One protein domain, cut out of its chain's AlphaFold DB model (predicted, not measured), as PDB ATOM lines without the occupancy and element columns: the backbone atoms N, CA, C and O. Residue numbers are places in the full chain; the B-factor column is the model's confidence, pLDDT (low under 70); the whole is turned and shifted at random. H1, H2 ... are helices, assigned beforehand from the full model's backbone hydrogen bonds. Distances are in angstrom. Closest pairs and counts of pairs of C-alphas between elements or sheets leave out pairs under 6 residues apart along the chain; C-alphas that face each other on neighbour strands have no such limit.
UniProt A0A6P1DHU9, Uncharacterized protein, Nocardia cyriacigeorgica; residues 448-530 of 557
ATOM      1  N   ALA A 448     222.723 211.179 251.553       78.44
ATOM      2  CA  ALA A 448     222.530 209.728 251.640       78.44
ATOM      3  C   ALA A 448     223.750 208.966 252.180       78.44
ATOM      4  O   ALA A 448     223.594 207.993 252.918       78.44
ATOM      5  N   ALA A 449     224.969 209.411 251.879       77.88
ATOM      6  CA  ALA A 449     226.171 208.766 252.385       77.88
ATOM      7  C   ALA A 449     226.440 209.107 253.846       77.88
ATOM      8  O   ALA A 449     226.875 208.240 254.604       77.88
ATOM      9  N   LYS A 450     226.182 210.359 254.255       81.38
ATOM     10  CA  LYS A 450     226.199 210.753 255.669       81.38
ATOM     11  C   LYS A 450     225.204 209.910 256.450       81.38
ATOM     12  O   LYS A 450     225.564 209.384 257.501       81.38
ATOM     13  N   THR A 451     223.992 209.738 255.924       84.62
ATOM     14  CA  THR A 451     222.928 208.903 256.500       84.62
ATOM     15  C   THR A 451     223.392 207.459 256.638       84.62
ATOM     16  O   THR A 451     223.397 206.929 257.747       84.62
ATOM     17  N   LEU A 452     223.904 206.853 255.562       83.56
ATOM     18  CA  LEU A 452     224.462 205.495 255.570       83.56
ATOM     19  C   LEU A 452     225.602 205.324 256.580       83.56
ATOM     20  O   LEU A 452     225.587 204.371 257.357       83.56
ATOM     21  N   ARG A 453     226.573 206.245 256.616       84.44
ATOM     22  CA  ARG A 453     227.662 206.219 257.604       84.44
ATOM     23  C   ARG A 453     227.151 206.322 259.024       84.44
ATOM     24  O   ARG A 453     227.629 205.602 259.890       84.44
ATOM     25  N   SER A 454     226.227 207.244 259.263       85.06
ATOM     26  CA  SER A 454     225.692 207.510 260.590       85.06
ATOM     27  C   SER A 454     224.928 206.298 261.108       85.06
ATOM     28  O   SER A 454     225.204 205.844 262.214       85.06
ATOM     29  N   LEU A 455     224.070 205.694 260.280       87.12
ATOM     30  CA  LEU A 455     223.367 204.454 260.613       87.12
ATOM     31  C   LEU A 455     224.335 203.285 260.825       87.12
ATOM     32  O   LEU A 455     224.185 202.532 261.786       87.12
ATOM     33  N   HIS A 456     225.362 203.154 259.983       83.94
ATOM     34  CA  HIS A 456     226.379 202.117 260.135       83.94
ATOM     35  C   HIS A 456     227.188 202.283 261.429       83.94
ATOM     36  O   HIS A 456     227.362 201.316 262.167       83.94
ATOM     37  N   PHE A 457     227.627 203.505 261.742       82.88
ATOM     38  CA  PHE A 457     228.333 203.829 262.980       82.88
ATOM     39  C   PHE A 457     227.453 203.577 264.208       82.88
ATOM     40  O   PHE A 457     227.903 202.928 265.145       82.88
ATOM     41  N   GLN A 458     226.190 204.014 264.184       85.62
ATOM     42  CA  GLN A 458     225.223 203.746 265.254       85.62
ATOM     43  C   GLN A 458     225.015 202.244 265.461       85.62
ATOM     44  O   GLN A 458     224.970 201.794 266.603       85.62
ATOM     45  N   ARG A 459     224.922 201.461 264.375       86.38
ATOM     46  CA  ARG A 459     224.802 200.001 264.449       86.38
ATOM     47  C   ARG A 459     226.058 199.388 265.064       86.38
ATOM     48  O   ARG A 459     225.911 198.644 266.022       86.38
ATOM     49  N   ILE A 460     227.257 199.739 264.584       80.19
ATOM     50  CA  ILE A 460     228.532 199.248 265.140       80.19
ATOM     51  C   ILE A 460     228.635 199.581 266.629       80.19
ATOM     52  O   ILE A 460     228.853 198.677 267.431       80.19
ATOM     53  N   TRP A 461     228.421 200.845 266.996       88.75
ATOM     54  CA  TRP A 461     228.467 201.320 268.378       88.75
ATOM     55  C   TRP A 461     227.442 200.622 269.275       88.75
ATOM     56  O   TRP A 461     227.731 200.321 270.431       88.75
ATOM     57  N   TRP A 462     226.240 200.342 268.764       89.19
ATOM     58  CA  TRP A 462     225.238 199.592 269.517       89.19
ATOM     59  C   TRP A 462     225.672 198.137 269.700       89.19
ATOM     60  O   TRP A 462     225.637 197.621 270.811       89.19
ATOM     61  N   THR A 463     226.142 197.488 268.631       87.56
ATOM     62  CA  THR A 463     226.588 196.087 268.669       87.56
ATOM     63  C   THR A 463     227.883 195.871 269.446       87.56
ATOM     64  O   THR A 463     228.118 194.758 269.899       87.56
ATOM     65  N   SER A 464     228.714 196.903 269.622       84.00
ATOM     66  CA  SER A 464     229.935 196.825 270.429       84.00
ATOM     67  C   SER A 464     229.670 196.923 271.933       84.00
ATOM     68  O   SER A 464     230.585 196.706 272.719       84.00
ATOM     69  N   ARG A 465     228.449 197.287 272.349       88.69
ATOM     70  CA  ARG A 465     228.050 197.335 273.762       88.69
ATOM     71  C   ARG A 465     227.690 195.953 274.276       88.69
ATOM     72  O   ARG A 465     227.110 195.146 273.544       88.69
ATOM     73  N   THR A 466     227.942 195.726 275.560       94.31
ATOM     74  CA  THR A 466     227.467 194.519 276.244       94.31
ATOM     75  C   THR A 466     225.934 194.501 276.295       94.31
ATOM     76  O   THR A 466     225.279 195.540 276.176       94.31
ATOM     77  N   ARG A 467     225.335 193.315 276.468       94.44
ATOM     78  CA  ARG A 467     223.870 193.182 276.586       94.44
ATOM     79  C   ARG A 467     223.302 194.019 277.734       94.44
ATOM     80  O   ARG A 467     222.265 194.643 277.560       94.44
ATOM     81  N   GLU A 468     224.009 194.074 278.857       92.69
ATOM     82  CA  GLU A 468     223.634 194.873 280.026       92.69
ATOM     83  C   GLU A 468     223.576 196.370 279.693       92.69
ATOM     84  O   GLU A 468     222.535 196.997 279.843       92.69
ATOM     85  N   GLN A 469     224.636 196.917 279.086       88.62
ATOM     86  CA  GLN A 469     224.683 198.319 278.650       88.62
ATOM     87  C   GLN A 469     223.604 198.673 277.615       88.62
ATOM     88  O   GLN A 469     223.184 199.832 277.517       88.62
ATOM     89  N   GLN A 470     223.208 197.710 276.781       91.62
ATOM     90  CA  GLN A 470     222.095 197.880 275.851       91.62
ATOM     91  C   GLN A 470     220.757 197.946 276.602       91.62
ATOM     92  O   GLN A 470     219.932 198.799 276.274       91.62
ATOM     93  N   GLU A 471     220.544 197.096 277.607       91.88
ATOM     94  CA  GLU A 471     219.296 197.069 278.374       91.88
ATOM     95  C   GLU A 471     219.145 198.297 279.277       91.88
ATOM     96  O   GLU A 471     218.095 198.933 279.226       91.88
ATOM     97  N   THR A 472     220.202 198.732 279.976       89.81
ATOM     98  CA  THR A 472     220.205 199.991 280.749       89.81
ATOM     99  C   THR A 472     219.730 201.161 279.888       89.81
ATOM    100  O   THR A 472     218.803 201.877 280.251       89.81
ATOM    101  N   ARG A 473     220.276 201.298 278.672       88.06
ATOM    102  CA  ARG A 473     219.873 202.365 277.745       88.06
ATOM    103  C   ARG A 473     218.453 202.232 277.214       88.06
ATOM    104  O   ARG A 473     217.860 203.239 276.835       88.06
ATOM    105  N   ARG A 474     217.917 201.015 277.105       89.75
ATOM    106  CA  ARG A 474     216.502 200.824 276.757       89.75
ATOM    107  C   ARG A 474     215.622 201.305 277.903       89.75
ATOM    108  O   ARG A 474     214.671 202.028 277.627       89.75
ATOM    109  N   THR A 475     215.963 200.961 279.142       89.50
ATOM    110  CA  THR A 475     215.244 201.393 280.348       89.50
ATOM    111  C   THR A 475     215.246 202.913 280.490       89.50
ATOM    112  O   THR A 475     214.166 203.499 280.464       89.50
ATOM    113  N   GLU A 476     216.419 203.559 280.459       84.06
ATOM    114  CA  GLU A 476     216.550 205.031 280.490       84.06
ATOM    115  C   GLU A 476     215.655 205.702 279.434       84.06
ATOM    116  O   GLU A 476     215.015 206.726 279.661       84.06
ATOM    117  N   ARG A 477     215.570 205.107 278.239       83.44
ATOM    118  CA  ARG A 477     214.785 205.670 277.139       83.44
ATOM    119  C   ARG A 477     213.281 205.462 277.300       83.44
ATOM    120  O   ARG A 477     212.524 206.320 276.852       83.44
ATOM    121  N   ARG A 478     212.848 204.354 277.914       86.94
ATOM    122  CA  ARG A 478     211.439 204.121 278.286       86.94
ATOM    123  C   ARG A 478     210.993 205.125 279.350       86.94
ATOM    124  O   ARG A 478     209.899 205.664 279.230       86.94
ATOM    125  N   GLU A 479     211.847 205.424 280.325       85.94
ATOM    126  CA  GLU A 479     211.573 206.418 281.372       85.94
ATOM    127  C   GLU A 479     211.403 207.824 280.787       85.94
ATOM    128  O   GLU A 479     210.392 208.476 281.041       85.94
ATOM    129  N   VAL A 480     212.317 208.258 279.911       81.88
ATOM    130  CA  VAL A 480     212.185 209.547 279.206       81.88
ATOM    131  C   VAL A 480     210.891 209.605 278.386       81.88
ATOM    132  O   VAL A 480     210.185 210.607 278.410       81.88
ATOM    133  N   LEU A 481     210.539 208.525 277.678       82.38
ATOM    134  CA  LEU A 481     209.299 208.428 276.896       82.38
ATOM    135  C   LEU A 481     208.030 208.545 277.753       82.38
ATOM    136  O   LEU A 481     207.035 209.127 277.304       82.38
ATOM    137  N   ALA A 482     208.057 207.994 278.967       87.44
ATOM    138  CA  ALA A 482     206.951 208.073 279.912       87.44
ATOM    139  C   ALA A 482     206.709 209.513 280.393       87.44
ATOM    140  O   ALA A 482     205.561 209.886 280.617       87.44
ATOM    141  N   GLN A 483     207.762 210.331 280.462       87.50
ATOM    142  CA  GLN A 483     207.700 211.733 280.890       87.50
ATOM    143  C   GLN A 483     207.248 212.705 279.784       87.50
ATOM    144  O   GLN A 483     206.899 213.845 280.078       87.50
ATOM    145  N   LEU A 484     207.232 212.281 278.514       83.94
ATOM    146  CA  LEU A 484     206.772 213.126 277.405       83.94
ATOM    147  C   LEU A 484     205.258 213.353 277.440       83.94
ATOM    148  O   LEU A 484     204.490 212.409 277.650       83.94
ATOM    149  N   HIS A 485     204.832 214.575 277.099       91.25
ATOM    150  CA  HIS A 485     203.428 214.874 276.816       91.25
ATOM    151  C   HIS A 485     202.919 214.019 275.642       91.25
ATOM    152  O   HIS A 485     203.687 213.679 274.739       91.25
ATOM    153  N   HIS A 486     201.620 213.695 275.606       85.25
ATOM    154  CA  HIS A 486     201.039 212.803 274.590       85.25
ATOM    155  C   HIS A 486     201.388 213.222 273.149       85.25
ATOM    156  O   HIS A 486     201.813 212.393 272.347       85.25
ATOM    157  N   SER A 487     201.290 214.516 272.830       84.31
ATOM    158  CA  SER A 487     201.652 215.046 271.505       84.31
ATOM    159  C   SER A 487     203.134 214.849 271.158       84.31
ATOM    160  O   SER A 487     203.459 214.476 270.033       84.31
ATOM    161  N   GLN A 488     204.041 215.027 272.123       84.06
ATOM    162  CA  GLN A 488     205.479 214.800 271.941       84.06
ATOM    163  C   GLN A 488     205.796 213.311 271.789       84.06
ATOM    164  O   GLN A 488     206.648 212.932 270.986       84.06
ATOM    165  N   ARG A 489     205.092 212.457 272.540       85.12
ATOM    166  CA  ARG A 489     205.209 211.002 272.429       85.12
ATOM    167  C   ARG A 489     204.744 210.517 271.057       85.12
ATOM    168  O   ARG A 489     205.454 209.721 270.455       85.12
ATOM    169  N   SER A 490     203.624 211.031 270.545       84.50
ATOM    170  CA  SER A 490     203.141 210.729 269.188       84.50
ATOM    171  C   SER A 490     204.166 211.135 268.129       84.50
ATOM    172  O   SER A 490     204.597 210.292 267.352       84.50
ATOM    173  N   ALA A 491     204.662 212.377 268.177       81.62
ATOM    174  CA  ALA A 491     205.685 212.855 267.242       81.62
ATOM    175  C   ALA A 491     206.985 212.030 267.300       81.62
ATOM    176  O   ALA A 491     207.686 211.870 266.299       81.62
ATOM    177  N   TRP A 492     207.321 211.489 268.473       83.81
ATOM    178  CA  TRP A 492     208.437 210.562 268.614       83.81
ATOM    179  C   TRP A 492     208.104 209.204 267.965       83.81
ATOM    180  O   TRP A 492     208.873 208.717 267.146       83.81
ATOM    181  N   LEU A 493     206.950 208.595 268.218       86.00
ATOM    182  CA  LEU A 493     206.596 207.340 267.536       86.00
ATOM    183  C   LEU A 493     206.606 207.489 265.999       86.00
ATOM    184  O   LEU A 493     207.240 206.680 265.320       86.00
ATOM    185  N   ASP A 494     206.086 208.595 265.468       86.06
ATOM    186  CA  ASP A 494     206.134 208.895 264.029       86.06
ATOM    187  C   ASP A 494     207.581 209.018 263.506       86.06
ATOM    188  O   ASP A 494     207.931 208.552 262.411       86.06
ATOM    189  N   TRP A 495     208.479 209.612 264.304       87.38
ATOM    190  CA  TRP A 495     209.901 209.677 263.958       87.38
ATOM    191  C   TRP A 495     210.592 208.301 264.039       87.38
ATOM    192  O   TRP A 495     211.489 208.034 263.230       87.38
ATOM    193  N   LEU A 496     210.190 207.403 264.952       86.19
ATOM    194  CA  LEU A 496     210.697 206.020 264.994       86.19
ATOM    195  C   LEU A 496     210.366 205.268 263.712       86.19
ATOM    196  O   LEU A 496     211.264 204.641 263.141       86.19
ATOM    197  N   ASP A 497     209.123 205.358 263.253       89.50
ATOM    198  CA  ASP A 497     208.668 204.678 262.043       89.50
ATOM    199  C   ASP A 497     209.407 205.207 260.814       89.50
ATOM    200  O   ASP A 497     209.992 204.440 260.041       89.50
ATOM    201  N   THR A 498     209.537 206.532 260.721       89.44
ATOM    202  CA  THR A 498     210.342 207.189 259.683       89.44
ATOM    203  C   THR A 498     211.796 206.695 259.701       89.44
ATOM    204  O   THR A 498     212.381 206.378 258.661       89.44
ATOM    205  N   ARG A 499     212.413 206.576 260.884       91.31
ATOM    206  CA  ARG A 499     213.786 206.062 261.031       91.31
ATOM    207  C   ARG A 499     213.895 204.583 260.660       91.31
ATOM    208  O   ARG A 499     214.912 204.181 260.084       91.31
ATOM    209  N   ALA A 500     212.895 203.772 260.988       90.94
ATOM    210  CA  ALA A 500     212.855 202.361 260.626       90.94
ATOM    211  C   ALA A 500     212.812 202.194 259.101       90.94
ATOM    212  O   ALA A 500     213.577 201.401 258.551       90.94
ATOM    213  N   ASP A 501     212.016 203.001 258.403       92.75
ATOM    214  CA  ASP A 501     211.956 203.017 256.941       92.75
ATOM    215  C   ASP A 501     213.281 203.395 256.287       92.75
ATOM    216  O   ASP A 501     213.745 202.696 255.380       92.75
ATOM    217  N   ILE A 502     213.941 204.440 256.787       93.19
ATOM    218  CA  ILE A 502     215.266 204.859 256.308       93.19
ATOM    219  C   ILE A 502     216.300 203.747 256.550       93.19
ATOM    220  O   ILE A 502     217.142 203.475 255.693       93.19
ATOM    221  N   THR A 503     216.223 203.057 257.692       92.19
ATOM    222  CA  THR A 503     217.119 201.934 258.013       92.19
ATOM    223  C   THR A 503     216.878 200.741 257.087       92.19
ATOM    224  O   THR A 503     217.836 200.162 256.576       92.19
ATOM    225  N   ARG A 504     215.615 200.402 256.800       93.19
ATOM    226  CA  ARG A 504     215.257 199.342 255.844       93.19
ATOM    227  C   ARG A 504     215.740 199.666 254.429       93.19
ATOM    228  O   ARG A 504     216.262 198.778 253.759       93.19
ATOM    229  N   ALA A 505     215.622 200.922 253.999       88.56
ATOM    230  CA  ALA A 505     216.174 201.390 252.728       88.56
ATOM    231  C   ALA A 505     217.707 201.244 252.686       88.56
ATOM    232  O   ALA A 505     218.254 200.728 251.710       88.56
ATOM    233  N   ALA A 506     218.406 201.603 253.771       88.94
ATOM    234  CA  ALA A 506     219.851 201.405 253.890       88.94
ATOM    235  C   ALA A 506     220.243 199.920 253.791       88.94
ATOM    236  O   ALA A 506     221.179 199.572 253.070       88.94
ATOM    237  N   ASP A 507     219.515 199.037 254.480       86.81
ATOM    238  CA  ASP A 507     219.774 197.594 254.471       86.81
ATOM    239  C   ASP A 507     219.518 196.976 253.086       86.81
ATOM    240  O   ASP A 507     220.346 196.196 252.608       86.81
ATOM    241  N   ARG A 508     218.441 197.364 252.388       88.56
ATOM    242  CA  ARG A 508     218.193 196.945 250.994       88.56
ATOM    243  C   ARG A 508     219.299 197.410 250.055       88.56
ATOM    244  O   ARG A 508     219.742 196.632 249.207       88.56
ATOM    245  N   LEU A 509     219.794 198.632 250.238       80.38
ATOM    246  CA  LEU A 509     220.892 199.176 249.440       80.38
ATOM    247  C   LEU A 509     222.196 198.403 249.670       80.38
ATOM    248  O   LEU A 509     222.882 198.050 248.709       80.38
ATOM    249  N   LEU A 510     222.495 198.029 250.918       77.94
ATOM    250  CA  LEU A 510     223.662 197.207 251.256       77.94
ATOM    251  C   LEU A 510     223.530 195.745 250.803       77.94
ATOM    252  O   LEU A 510     224.536 195.125 250.459       77.94
ATOM    253  N   ALA A 511     222.312 195.202 250.766       79.75
ATOM    254  CA  ALA A 511     222.015 193.844 250.306       79.75
ATOM    255  C   ALA A 511     221.849 193.724 248.779       79.75
ATOM    256  O   ALA A 511     221.539 192.636 248.289       79.75
ATOM    257  N   HIS A 512     222.047 194.813 248.027       72.69
ATOM    258  CA  HIS A 512     221.851 194.881 246.573       72.69
ATOM    259  C   HIS A 512     220.415 194.571 246.116       72.69
ATOM    260  O   HIS A 512     220.210 193.962 245.067       72.69
ATOM    261  N   ARG A 513     219.423 194.987 246.907       82.19
ATOM    262  CA  ARG A 513     217.986 194.863 246.609       82.19
ATOM    263  C   ARG A 513     217.267 196.218 246.597       82.19
ATOM    264  O   ARG A 513     216.053 196.246 246.745       82.19
ATOM    265  N   ALA A 514     218.015 197.317 246.506       79.69
ATOM    266  CA  ALA A 514     217.450 198.663 246.524       79.69
ATOM    267  C   ALA A 514     216.860 199.074 245.176       79.69
ATOM    268  O   ALA A 514     217.380 198.708 244.119       79.69
ATOM    269  N   ASP A 515     215.818 199.892 245.249       82.56
ATOM    270  CA  ASP A 515     215.234 200.621 244.128       82.56
ATOM    271  C   ASP A 515     215.628 202.117 244.156       82.56
ATOM    272  O   ASP A 515     216.425 202.569 244.985       82.56
ATOM    273  N   LEU A 516     215.092 202.907 243.218       76.19
ATOM    274  CA  LEU A 516     215.347 204.353 243.149       76.19
ATOM    275  C   LEU A 516     214.757 205.123 244.348       76.19
ATOM    276  O   LEU A 516     215.321 206.144 244.753       76.19
ATOM    277  N   LEU A 517     213.662 204.635 244.943       85.25
ATOM    278  CA  LEU A 517     213.009 205.265 246.096       85.25
ATOM    279  C   LEU A 517     213.855 205.120 247.365       85.25
ATOM    280  O   LEU A 517     213.890 206.033 248.191       85.25
ATOM    281  N   ASP A 518     214.583 204.014 247.513       84.75
ATOM    282  CA  ASP A 518     215.512 203.795 248.622       84.75
ATOM    283  C   ASP A 518     216.657 204.823 248.622       84.75
ATOM    284  O   ASP A 518     216.984 205.398 249.665       84.75
ATOM    285  N   ALA A 519     217.228 205.129 247.452       77.25
ATOM    286  CA  ALA A 519     218.268 206.151 247.314       77.25
ATOM    287  C   ALA A 519     217.741 207.569 247.610       77.25
ATOM    288  O   ALA A 519     218.421 208.370 248.266       77.25
ATOM    289  N   GLN A 520     216.515 207.879 247.180       85.75
ATOM    290  CA  GLN A 520     215.865 209.160 247.458       85.75
ATOM    291  C   GLN A 520     215.532 209.324 248.950       85.75
ATOM    292  O   GLN A 520     215.811 210.382 249.521       85.75
ATOM    293  N   ARG A 521     215.026 208.273 249.613       91.25
ATOM    294  CA  ARG A 521     214.776 208.256 251.070       91.25
ATOM    295  C   ARG A 521     216.037 208.537 251.876       91.25
ATOM    296  O   ARG A 521     216.005 209.324 252.814       91.25
ATOM    297  N   LEU A 522     217.166 207.939 251.501       88.12
ATOM    298  CA  LEU A 522     218.439 208.202 252.178       88.12
ATOM    299  C   LEU A 522     218.922 209.642 251.964       88.12
ATOM    300  O   LEU A 522     219.518 210.228 252.868       88.12
ATOM    301  N   SER A 523     218.667 210.210 250.782       87.12
ATOM    302  CA  SER A 523     219.101 211.564 250.411       87.12
ATOM    303  C   SER A 523     218.275 212.659 251.088       87.12
ATOM    304  O   SER A 523     218.785 213.747 251.328       87.12
ATOM    305  N   THR A 524     217.021 212.354 251.418       89.06
ATOM    306  CA  THR A 524     216.063 213.258 252.076       89.06
ATOM    307  C   THR A 524     215.907 212.980 253.574       89.06
ATOM    308  O   THR A 524     215.088 213.609 254.239       89.06
ATOM    309  N   ALA A 525     216.698 212.052 254.122       89.62
ATOM    310  CA  ALA A 525     216.648 211.684 255.528       89.62
ATOM    311  C   ALA A 525     216.870 212.915 256.437       89.62
ATOM    312  O   ALA A 525     217.818 213.677 256.218       89.62
ATOM    313  N   PRO A 526     216.034 213.119 257.473       88.56
ATOM    314  CA  PRO A 526     216.123 214.300 258.320       88.56
ATOM    315  C   PRO A 526     217.415 214.298 259.146       88.56
ATOM    316  O   PRO A 526     217.916 213.248 259.559       88.56
ATOM    317  N   ALA A 527     217.929 215.490 259.468       82.06
ATOM    318  CA  ALA A 527     219.163 215.653 260.247       82.06
ATOM    319  C   ALA A 527     219.099 215.007 261.650       82.06
ATOM    320  O   ALA A 527     220.137 214.686 262.236       82.06
ATOM    321  N   THR A 528     217.890 214.761 262.164       82.56
ATOM    322  CA  THR A 528     217.629 214.024 263.409       82.56
ATOM    323  C   THR A 528     218.142 212.580 263.371       82.56
ATOM    324  O   THR A 528     218.457 212.020 264.418       82.56
ATOM    325  N   ILE A 529     218.357 211.983 262.189       85.25
ATOM    326  CA  ILE A 529     219.065 210.696 262.053       85.25
ATOM    327  C   ILE A 529     220.483 210.782 262.634       85.25
ATOM    328  O   ILE A 529     220.954 209.821 263.240       85.25
ATOM    329  N   HIS A 530     221.160 211.922 262.472       77.25
ATOM    330  CA  HIS A 530     222.529 212.135 262.946       77.25
ATOM    331  C   HIS A 530     222.597 212.577 264.404       77.25
ATOM    332  O   HIS A 530     223.523 212.193 265.115       77.25
TER     333      HIS A 530
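This is residues 448 to 530 of the 557 residues of an uncharacterized protein of Nocardia cyriacigeorgica (UniProt A0A6P1DHU9). Three long helices, H1, H2 and H3, follow one another end to end as the sides of a flat, open triangle with an empty middle, and the short helix H4 packs at the corner where the first residues of H1 come near the last turns of H3. The frame is loosely closed: H2 makes one side with no helix packed along it, and the firm contacts are those of H4 with H1 and H3. The printed part has 83 residues with four named helices, in the order H1, H2, H3, H4, and no named strand; the class is all helix. It is only just loose, close to compact, with a radius of gyration of the C-alphas of 14.6 A, and it spans 39 by 33 by 18 A.

H1, residues 448 to 463, and H2, residues 467 to 483, are close but not clearly touching; their closest C-alphas, those of Trp 462 and Gln 470, are 7.3 A apart. They run opposite ways at a steep tilt of 65 degrees. H3, residues 486 to 510, is close to H2 but not clearly touching it, with the closest C-alphas, Leu 481 and Arg 489, 6.6 A apart. H2 and H3 run opposite ways at a tilt of 38 degrees, only just steep. H1 and H3 are about perpendicular, at 79 degrees, and close but not clearly touching; their closest C-alphas, Leu 452 and Ala 506, are 6.4 A apart. H4, residues 516 to 523, touches H3 through residues 502 to 509 of H3 alone; the closest C-alphas, Ala 505 and Asp 518, are 4.8 A apart. H3 and H4 run opposite ways at a steep tilt of 57 degrees. H4 also touches H1, through residues 448 to 452 of H1 alone, with the closest C-alphas, Ala 448 and Ser 523, 4.1 A apart and the lines about perpendicular at 75 degrees. H2 and H4 are apart. In H1, H2, H3 and H4 every O i to N i+4 pair is within hydrogen-bond range.

H1 begins at C-alpha 448, (222.530, 209.728, 251.640), and is 22.2 A long from first to last C-alpha. H2 is 25.0 A long. H3, the longest helix with 25 residues, measures 36.0 A from C-alpha 486 at (201.039, 212.803, 274.590) to C-alpha 510. H4 measures 10.9 A and ends at C-alpha 523, (219.101, 211.564, 250.411).

The two C-alphas farthest apart, those of Gln 483 and His 512, are 40.8 A apart. The printed part has no cut, and the links H1 to H2, H2 to H3 and H3 to H4 are tight. Residues 463 to 469, of which 467 to 469 belong to H2, stand free, and so do residues 471 to 479 of H2. The mean pLDDT of the printed part is 85.9, and no printed residue is under 70.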